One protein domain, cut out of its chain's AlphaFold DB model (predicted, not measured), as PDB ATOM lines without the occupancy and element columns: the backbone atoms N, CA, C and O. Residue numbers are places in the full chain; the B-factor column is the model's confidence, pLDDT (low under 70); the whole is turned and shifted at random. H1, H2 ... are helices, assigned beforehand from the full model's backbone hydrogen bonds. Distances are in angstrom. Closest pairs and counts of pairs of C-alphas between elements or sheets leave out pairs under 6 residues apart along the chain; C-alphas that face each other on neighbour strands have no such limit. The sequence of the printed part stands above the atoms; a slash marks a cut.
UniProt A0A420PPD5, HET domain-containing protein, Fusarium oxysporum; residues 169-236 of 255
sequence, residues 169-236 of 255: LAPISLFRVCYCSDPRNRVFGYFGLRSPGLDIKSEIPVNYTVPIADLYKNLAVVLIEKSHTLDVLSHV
ATOM      1  N   LEU A 169     120.652 179.693  73.000       86.62
ATOM      2  CA  LEU A 169     119.401 180.330  73.407       86.62
ATOM      3  C   LEU A 169     118.223 179.342  73.482       86.62
ATOM      4  O   LEU A 169     117.349 179.493  74.342       86.62
ATOM      5  N   ALA A 170     118.212 178.298  72.645       86.06
ATOM      6  CA  ALA A 170     117.132 177.311  72.581       86.06
ATOM      7  C   ALA A 170     116.842 176.610  73.929       86.06
ATOM      8  O   ALA A 170     115.691 176.661  74.382       86.06
ATOM      9  N   PRO A 171     117.823 176.001  74.634       87.56
ATOM     10  CA  PRO A 171     117.564 175.384  75.934       87.56
ATOM     11  C   PRO A 171     117.145 176.413  76.993       87.56
ATOM     12  O   PRO A 171     116.250 176.131  77.787       87.56
ATOM     13  N   ILE A 172     117.718 177.620  76.992       88.62
ATOM     14  CA  ILE A 172     117.330 178.671  77.948       88.62
ATOM     15  C   ILE A 172     115.856 179.037  77.771       88.62
ATOM     16  O   ILE A 172     115.128 179.139  78.755       88.62
ATOM     17  N   SER A 173     115.408 179.189  76.524       87.00
ATOM     18  CA  SER A 173     114.020 179.502  76.192       87.00
ATOM     19  C   SER A 173     113.058 178.374  76.590       87.00
ATOM     20  O   SER A 173     112.109 178.605  77.345       87.00
ATOM     21  N   LEU A 174     113.331 177.136  76.152       86.00
ATOM     22  CA  LEU A 174     112.461 175.971  76.376       86.00
ATOM     23  C   LEU A 174     112.302 175.603  77.854       86.00
ATOM     24  O   LEU A 174     111.254 175.104  78.267       86.00
ATOM     25  N   PHE A 175     113.345 175.845  78.647       88.12
ATOM     26  CA  PHE A 175     113.417 175.461  80.054       88.12
ATOM     27  C   PHE A 175     113.427 176.680  80.993       88.12
ATOM     28  O   PHE A 175     113.807 176.572  82.157       88.12
ATOM     29  N   ARG A 176     112.959 177.851  80.534       85.00
ATOM     30  CA  ARG A 176     112.965 179.100  81.327       85.00
ATOM     31  C   ARG A 176     112.156 179.035  82.626       85.00
ATOM     32  O   ARG A 176     112.417 179.785  83.562       85.00
ATOM     33  N   VAL A 177     111.171 178.138  82.680       83.38
ATOM     34  CA  VAL A 177     110.312 177.898  83.853       83.38
ATOM     35  C   VAL A 177     110.903 176.886  84.835       83.38
ATOM     36  O   VAL A 177     110.303 176.619  85.875       83.38
ATOM     37  N   CYS A 178     112.069 176.308  84.529       86.50
ATOM     38  CA  CYS A 178     112.740 175.398  85.441       86.50
ATOM     39  C   CYS A 178     113.148 176.111  86.738       86.50
ATOM     40  O   CYS A 178     113.662 177.231  86.753       86.50
ATOM     41  N   TYR A 179     112.940 175.416  87.850       87.00
ATOM     42  CA  TYR A 179     113.383 175.806  89.168       87.00
ATOM     43  C   TYR A 179     114.914 175.823  89.262       87.00
ATOM     44  O   TYR A 179     115.617 174.874  88.888       87.00
ATOM     45  N   CYS A 180     115.422 176.904  89.844       85.62
ATOM     46  CA  CYS A 180     116.817 177.095  90.199       85.62
ATOM     47  C   CYS A 180     116.892 177.905  91.500       85.62
ATOM     48  O   CYS A 180     116.341 179.001  91.579       85.62
ATOM     49  N   SER A 181     117.576 177.388  92.526       87.88
ATOM     50  CA  SER A 181     117.725 178.114  93.797       87.88
ATOM     51  C   SER A 181     118.625 179.347  93.664       87.88
ATOM     52  O   SER A 181     118.332 180.380  94.252       87.88
ATOM     53  N   ASP A 182     119.693 179.254  92.862       91.19
ATOM     54  CA  ASP A 182     120.475 180.417  92.421       91.19
ATOM     55  C   ASP A 182     120.063 180.782  90.984       91.19
ATOM     56  O   ASP A 182     120.201 179.927  90.096       91.19
ATOM     57  N   PRO A 183     119.579 182.012  90.727       90.50
ATOM     58  CA  PRO A 183     119.130 182.435  89.400       90.50
ATOM     59  C   PRO A 183     120.239 182.387  88.339       90.50
ATOM     60  O   PRO A 183     119.949 182.168  87.167       90.50
ATOM     61  N   ARG A 184     121.523 182.470  88.720       93.12
ATOM     62  CA  ARG A 184     122.655 182.361  87.777       93.12
ATOM     63  C   ARG A 184     122.714 181.001  87.091       93.12
ATOM     64  O   ARG A 184     123.241 180.880  85.985       93.12
ATOM     65  N   ASN A 185     122.133 179.971  87.709       92.25
ATOM     66  CA  ASN A 185     122.050 178.646  87.104       92.25
ATOM     67  C   ASN A 185     121.110 178.601  85.894       92.25
ATOM     68  O   ASN A 185     121.225 177.658  85.121       92.25
ATOM     69  N   ARG A 186     120.264 179.615  85.655       90.19
ATOM     70  CA  ARG A 186     119.542 179.760  84.377       90.19
ATOM     71  C   ARG A 186     120.474 179.993  83.187       90.19
ATOM     72  O   ARG A 186     120.068 179.783  82.056       90.19
ATOM     73  N   VAL A 187     121.718 180.397  83.444       91.25
ATOM     74  CA  VAL A 187     122.765 180.558  82.430       91.25
ATOM     75  C   VAL A 187     123.775 179.420  82.552       91.25
ATOM     76  O   VAL A 187     123.927 178.601  81.647       91.25
ATOM     77  N   PHE A 188     124.418 179.295  83.717       91.81
ATOM     78  CA  PHE A 188     125.491 178.316  83.932       91.81
ATOM     79  C   PHE A 188     125.010 176.860  83.856       91.81
ATOM     80  O   PHE A 188     125.784 175.962  83.511       91.81
ATOM     81  N   GLY A 189     123.726 176.620  84.126       89.88
ATOM     82  CA  GLY A 189     123.088 175.310  84.040       89.88
ATOM     83  C   GLY A 189     123.006 174.741  82.626       89.88
ATOM     84  O   GLY A 189     122.706 173.559  82.489       89.88
ATOM     85  N   TYR A 190     123.347 175.511  81.590       89.56
ATOM     86  CA  TYR A 190     123.362 175.048  80.198       89.56
ATOM     87  C   TYR A 190     124.759 175.029  79.566       89.56
ATOM     88  O   TYR A 190     124.924 174.472  78.489       89.56
ATOM     89  N   PHE A 191     125.800 175.517  80.254       88.75
ATOM     90  CA  PHE A 191     127.185 175.573  79.736       88.75
ATOM     91  C   PHE A 191     127.802 174.206  79.402       88.75
ATOM     92  O   PHE A 191     128.852 174.137  78.771       88.75
ATOM     93  N   GLY A 192     127.214 173.112  79.896       84.44
ATOM     94  CA  GLY A 192     127.650 171.758  79.557       84.44
ATOM     95  C   GLY A 192     127.050 171.218  78.259       84.44
ATOM     96  O   GLY A 192     127.500 170.177  77.788       84.44
ATOM     97  N   LEU A 193     126.024 171.877  77.715       86.00
ATOM     98  CA  LEU A 193     125.404 171.487  76.455       86.00
ATOM     99  C   LEU A 193     126.297 171.912  75.290       86.00
ATOM    100  O   LEU A 193     127.015 172.906  75.367       86.00
ATOM    101  N   ARG A 194     126.271 171.131  74.211       74.38
ATOM    102  CA  ARG A 194     127.013 171.469  72.997       74.38
ATOM    103  C   ARG A 194     126.248 172.547  72.234       74.38
ATOM    104  O   ARG A 194     125.102 172.311  71.875       74.38
ATOM    105  N   SER A 195     126.912 173.655  71.935       73.44
ATOM    106  CA  SER A 195     126.437 174.713  71.037       73.44
ATOM    107  C   SER A 195     127.443 174.903  69.892       73.44
ATOM    108  O   SER A 195     128.361 175.724  69.995       73.44
ATOM    109  N   PRO A 196     127.375 174.071  68.832       66.50
ATOM    110  CA  PRO A 196     128.234 174.208  67.659       66.50
ATOM    111  C   PRO A 196     128.207 175.638  67.104       66.50
ATOM    112  O   PRO A 196     127.147 176.195  66.856       66.50
ATOM    113  N   GLY A 197     129.381 176.243  66.921       68.19
ATOM    114  CA  GLY A 197     129.505 177.608  66.395       68.19
ATOM    115  C   GLY A 197     129.480 178.719  67.449       68.19
ATOM    116  O   GLY A 197     129.824 179.849  67.114       68.19
ATOM    117  N   LEU A 198     129.169 178.411  68.714       75.38
ATOM    118  CA  LEU A 198     129.152 179.401  69.788       75.38
ATOM    119  C   LEU A 198     129.660 178.829  71.118       75.38
ATOM    120  O   LEU A 198     128.912 178.200  71.868       75.38
ATOM    121  N   ASP A 199     130.927 179.087  71.448       79.38
ATOM    122  CA  ASP A 199     131.497 178.740  72.756       79.38
ATOM    123  C   ASP A 199     131.190 179.832  73.795       79.38
ATOM    124  O   ASP A 199     132.026 180.664  74.132       79.38
ATOM    125  N   ILE A 200     129.963 179.850  74.329       84.62
ATOM    126  CA  ILE A 200     129.583 180.802  75.394       84.62
ATOM    127  C   ILE A 200     130.492 180.678  76.621       84.62
ATOM    128  O   ILE A 200     130.740 181.663  77.318       84.62
ATOM    129  N   LYS A 201     131.003 179.476  76.901       83.62
ATOM    130  CA  LYS A 201     131.809 179.209  78.092       83.62
ATOM    131  C   LYS A 201     133.171 179.908  78.025       83.62
ATOM    132  O   LYS A 201     133.707 180.243  79.081       83.62
ATOM    133  N   SER A 202     133.722 180.142  76.830       86.38
ATOM    134  CA  SER A 202     134.948 180.935  76.669       86.38
ATOM    135  C   SER A 202     134.715 182.438  76.844       86.38
ATOM    136  O   SER A 202     135.622 183.142  77.275       86.38
ATOM    137  N   GLU A 203     133.510 182.925  76.543       90.31
ATOM    138  CA  GLU A 203     133.153 184.350  76.629       90.31
ATOM    139  C   GLU A 203     132.679 184.759  78.031       90.31
ATOM    140  O   GLU A 203     132.931 185.876  78.483       90.31
ATOM    141  N   ILE A 204     131.994 183.857  78.742       92.12
ATOM    142  CA  ILE A 204     131.401 184.126  80.056       92.12
ATOM    143  C   ILE A 204     131.967 183.138  81.082       92.12
ATOM    144  O   ILE A 204     131.496 182.000  81.173       92.12
ATOM    145  N   PRO A 205     132.950 183.546  81.908       91.19
ATOM    146  CA  PRO A 205     133.482 182.677  82.944       91.19
ATOM    147  C   PRO A 205     132.423 182.399  84.017       91.19
ATOM    148  O   PRO A 205     131.652 183.278  84.411       91.19
ATOM    149  N   VAL A 206     132.412 181.170  84.539       92.50
ATOM    150  CA  VAL A 206     131.526 180.791  85.647       92.50
ATOM    151  C   VAL A 206     131.950 181.553  86.901       92.50
ATOM    152  O   VAL A 206     132.969 181.243  87.515       92.50
ATOM    153  N   ASN A 207     131.152 182.545  87.285       93.50
ATOM    154  CA  ASN A 207     131.375 183.352  88.474       93.50
ATOM    155  C   ASN A 207     130.054 183.570  89.222       93.50
ATOM    156  O   ASN A 207     129.172 184.278  88.743       93.50
ATOM    157  N   TYR A 208     129.925 182.999  90.420       94.44
ATOM    158  CA  TYR A 208     128.723 183.135  91.251       94.44
ATOM    159  C   TYR A 208     128.673 184.439  92.063       94.44
ATOM    160  O   TYR A 208     127.653 184.732  92.680       94.44
ATOM    161  N   THR A 209     129.730 185.257  92.042       95.50
ATOM    162  CA  THR A 209     129.748 186.557  92.732       95.50
ATOM    163  C   THR A 209     129.243 187.707  91.862       95.50
ATOM    164  O   THR A 209     129.021 188.800  92.375       95.50
ATOM    165  N   VAL A 210     129.062 187.492  90.553       95.50
ATOM    166  CA  VAL A 210     128.574 188.528  89.632       95.50
ATOM    167  C   VAL A 210     127.123 188.903  89.967       95.50
ATOM    168  O   VAL A 210     126.324 188.006  90.263       95.50
ATOM    169  N   PRO A 211     126.728 190.185  89.930       95.56
ATOM    170  CA  PRO A 211     125.319 190.556  89.992       95.56
ATOM    171  C   PRO A 211     124.526 189.896  88.854       95.56
ATOM    172  O   PRO A 211     124.990 189.832  87.717       95.56
ATOM    173  N   ILE A 212     123.322 189.398  89.148       94.50
ATOM    174  CA  ILE A 212     122.514 188.664  88.160       94.50
ATOM    175  C   ILE A 212     122.142 189.543  86.953       94.50
ATOM    176  O   ILE A 212     122.214 189.083  85.818       94.50
ATOM    177  N   ALA A 213     121.860 190.831  87.187       95.00
ATOM    178  CA  ALA A 213     121.578 191.798  86.129       95.00
ATOM    179  C   ALA A 213     122.752 191.952  85.149       95.00
ATOM    180  O   ALA A 213     122.553 192.012  83.936       95.00
ATOM    181  N   ASP A 214     123.983 191.970  85.669       96.56
ATOM    182  CA  ASP A 214     125.186 192.044  84.844       96.56
ATOM    183  C   ASP A 214     125.418 190.749  84.070       96.56
ATOM    184  O   ASP A 214     125.776 190.809  82.897       96.56
ATOM    185  N   LEU A 215     125.164 189.587  84.682       95.88
ATOM    186  CA  LEU A 215     125.266 188.301  83.992       95.88
ATOM    187  C   LEU A 215     124.304 188.220  82.803       95.88
ATOM    188  O   LEU A 215     124.724 187.848  81.711       95.88
ATOM    189  N   TYR A 216     123.037 188.586  82.995       95.00
ATOM    190  CA  TYR A 216     122.032 188.534  81.929       95.00
ATOM    191  C   TYR A 216     122.317 189.551  80.828       95.00
ATOM    192  O   TYR A 216     122.236 189.215  79.648       95.00
ATOM    193  N   LYS A 217     122.724 190.770  81.198       96.25
ATOM    194  CA  LYS A 217     123.148 191.799  80.242       96.25
ATOM    195  C   LYS A 217     124.325 191.313  79.401       96.25
ATOM    196  O   LYS A 217     124.265 191.385  78.179       96.25
ATOM    197  N   ASN A 218     125.371 190.796  80.044       95.69
ATOM    198  CA  ASN A 218     126.558 190.307  79.348       95.69
ATOM    199  C   ASN A 218     126.216 189.119  78.442       95.69
ATOM    200  O   ASN A 218     126.677 189.080  77.308       95.69
ATOM    201  N   LEU A 219     125.361 188.196  78.898       95.06
ATOM    202  CA  LEU A 219     124.878 187.098  78.065       95.06
ATOM    203  C   LEU A 219     124.126 187.598  76.830       95.06
ATOM    204  O   LEU A 219     124.404 187.128  75.733       95.06
ATOM    205  N   ALA A 220     123.206 188.552  76.986       95.00
ATOM    206  CA  ALA A 220     122.460 189.096  75.858       95.00
ATOM    207  C   ALA A 220     123.381 189.768  74.828       95.00
ATOM    208  O   ALA A 220     123.204 189.555  73.632       95.00
ATOM    209  N   VAL A 221     124.396 190.517  75.281       95.31
ATOM    210  CA  VAL A 221     125.414 191.110  74.394       95.31
ATOM    211  C   VAL A 221     126.195 190.025  73.655       95.31
ATOM    212  O   VAL A 221     126.260 190.065  72.430       95.31
ATOM    213  N   VAL A 222     126.730 189.029  74.370       93.62
ATOM    214  CA  VAL A 222     127.504 187.934  73.763       93.62
ATOM    215  C   VAL A 222     126.668 187.165  72.740       93.62
ATOM    216  O   VAL A 222     127.168 186.847  71.664       93.62
ATOM    217  N   LEU A 223     125.396 186.887  73.039       91.75
ATOM    218  CA  LEU A 223     124.499 186.217  72.098       91.75
ATOM    219  C   LEU A 223     124.346 187.032  70.811       91.75
ATOM    220  O   LEU A 223     124.577 186.482  69.743       91.75
ATOM    221  N   ILE A 224     124.073 188.337  70.906       92.50
ATOM    222  CA  ILE A 224     123.943 189.221  69.733       92.50
ATOM    223  C   ILE A 224     125.242 189.268  68.918       92.50
ATOM    224  O   ILE A 224     125.224 189.143  67.693       92.50
ATOM    225  N   GLU A 225     126.376 189.463  69.590       91.69
ATOM    226  CA  GLU A 225     127.671 189.642  68.932       91.69
ATOM    227  C   GLU A 225     128.140 188.382  68.207       91.69
ATOM    228  O   GLU A 225     128.769 188.487  67.154       91.69
ATOM    229  N   LYS A 226     127.850 187.202  68.763       87.69
ATOM    230  CA  LYS A 226     128.375 185.940  68.243       87.69
ATOM    231  C   LYS A 226     127.393 185.190  67.346       87.69
ATOM    232  O   LYS A 226     127.846 184.524  66.420       87.69
ATOM    233  N   SER A 227     126.081 185.281  67.591       86.12
ATOM    234  CA  SER A 227     125.081 184.701  66.682       86.12
ATOM    235  C   SER A 227     124.844 185.579  65.450       86.12
ATOM    236  O   SER A 227     124.357 185.084  64.437       86.12
ATOM    237  N   HIS A 228     125.175 186.876  65.529       88.25
ATOM    238  CA  HIS A 228     124.793 187.897  64.549       88.25
ATOM    239  C   HIS A 228     123.273 187.997  64.324       88.25
ATOM    240  O   HIS A 228     122.820 188.470  63.279       88.25
ATOM    241  N   THR A 229     122.476 187.585  65.313       89.31
ATOM    242  CA  THR A 229     121.017 187.720  65.322       89.31
ATOM    243  C   THR A 229     120.558 188.555  66.515       89.31
ATOM    244  O   THR A 229     121.297 188.798  67.468       89.31
ATOM    245  N   LEU A 230     119.310 189.019  66.467       92.19
ATOM    246  CA  LEU A 230     118.662 189.721  67.579       92.19
ATOM    247  C   LEU A 230     117.641 188.825  68.297       92.19
ATOM    248  O   LEU A 230     116.803 189.328  69.041       92.19
ATOM    249  N   ASP A 231     117.708 187.504  68.097       89.94
ATOM    250  CA  ASP A 231     116.694 186.553  68.574       89.94
ATOM    251  C   ASP A 231     116.539 186.583  70.096       89.94
ATOM    252  O   ASP A 231     115.427 186.459  70.609       89.94
ATOM    253  N   VAL A 232     117.623 186.862  70.828       91.06
ATOM    254  CA  VAL A 232     117.585 187.038  72.288       91.06
ATOM    255  C   VAL A 232     116.585 188.119  72.716       91.06
ATOM    256  O   VAL A 232     115.927 187.971  73.743       91.06
ATOM    257  N   LEU A 233     116.389 189.168  71.910       92.00
ATOM    258  CA  LEU A 233     115.451 190.253  72.211       92.00
ATOM    259  C   LEU A 233     113.987 189.809  72.100       92.00
ATOM    260  O   LEU A 233     113.125 190.397  72.750       92.00
ATOM    261  N   SER A 234     113.693 188.741  71.349       90.06
ATOM    262  CA  SER A 234     112.342 188.167  71.277       90.06
ATOM    263  C   SER A 234     111.878 187.552  72.606       90.06
ATOM    264  O   SER A 234     110.686 187.326  72.808       90.06
ATOM    265  N   HIS A 235     112.806 187.331  73.545       88.12
ATOM    266  CA  HIS A 235     112.529 186.801  74.879       88.12
ATOM    267  C   HIS A 235     112.330 187.883  75.950       88.12
ATOM    268  O   HIS A 235     112.202 187.557  77.133       88.12
ATOM    269  N   VAL A 236     112.282 189.164  75.569       87.06
ATOM    270  CA  VAL A 236     111.901 190.250  76.478       87.06
ATOM    271  C   VAL A 236     110.390 190.209  76.688       87.06
ATOM    272  O   VAL A 236     109.604 190.726  75.898       87.06
TER     273      VAL A 236
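AT A GLANCE: This is residues 169 to 236 of the 255 residues of the protein "HET domain-containing protein" of Fusarium oxysporum (UniProt A0A420PPD5). One long helix, H4, runs roughly along the longest axis of a small rounded body, and four short helices, H5, H1, H2 and H3, are set in an arc round one side of it, with a long link between H2 and H3. The packing is loose between helices: H5, folded back beside residues 220 to 224 of H4, is the one short helix that touches it. The printed part has 68 residues with five named helices, in the order H1, H2, H3, H4, H5, and no named strand. The class is all helix, with 35 of the 68 residues in named elements. The whole is compact, with a radius of gyration of the C-alphas of 11.4 A and spans of 31 by 23 by 23 A.

IN THESE COORDINATES: H1 is residues 169 to 174 and is 8.7 A from first to last C-alpha; it begins at C-alpha 169 at (119.401, 180.330, 73.407). H2 is residues 185 to 188, 4.7 A long. H3 is residues 200 to 203, 5.2 A long. H4 is residues 212 to 227, 22.0 A from C-alpha 212 at (122.514, 188.664, 88.160) to C-alpha 227 at (125.081, 184.701, 66.682). H5 is residues 231 to 235, 7.6 A long, and ends at C-alpha 235 at (112.529, 186.801, 74.879).

HOW THE PARTS SIT: H1 and H2 are close but not clearly touching; their closest C-alphas, of Ile 172 and Arg 186, are 6.9 A apart. H1 and H4 are close but not clearly touching, with the C-alphas of Leu 169 and Leu 223 closest at 7.9 A, at a steep tilt of 59 degrees, opposite ways. H1 and H5 are close but not clearly touching, the closest C-alphas being those of Leu 169 and Val 232, 7.0 A apart. H2 and H4 are near each other, with 6 pairs of C-alphas within 10 A. H3 and H4 are close but not clearly touching, the C-alphas of Glu 203 and Val 222 being closest at 7.3 A. H4 touches H5 with residues 220 to 224 alone; the closest C-alphas, of Ala 220 and Val 232, are 6.4 A apart. H1 and H3, H2 and H3, H2 and H5, and H3 and H5 are apart. In H1 and H4 every O i to N i+4 pair is within hydrogen-bond range; in H5 it is 0 of 1, with 2 of 2 O i to N i+3 pairs in range, and H2 and H3 are too short for an i+4 pair.

THE WHOLE: The C-alphas farthest apart, of Ser 181 and His 228, are 31.6 A apart. The printed part has no cut. The link from H2 to H3, 11 residues, is long, and that from H4 to H5, 3 residues, is tight. The mean pLDDT of the printed part is 88.9; residues 196 to 197 are under 70.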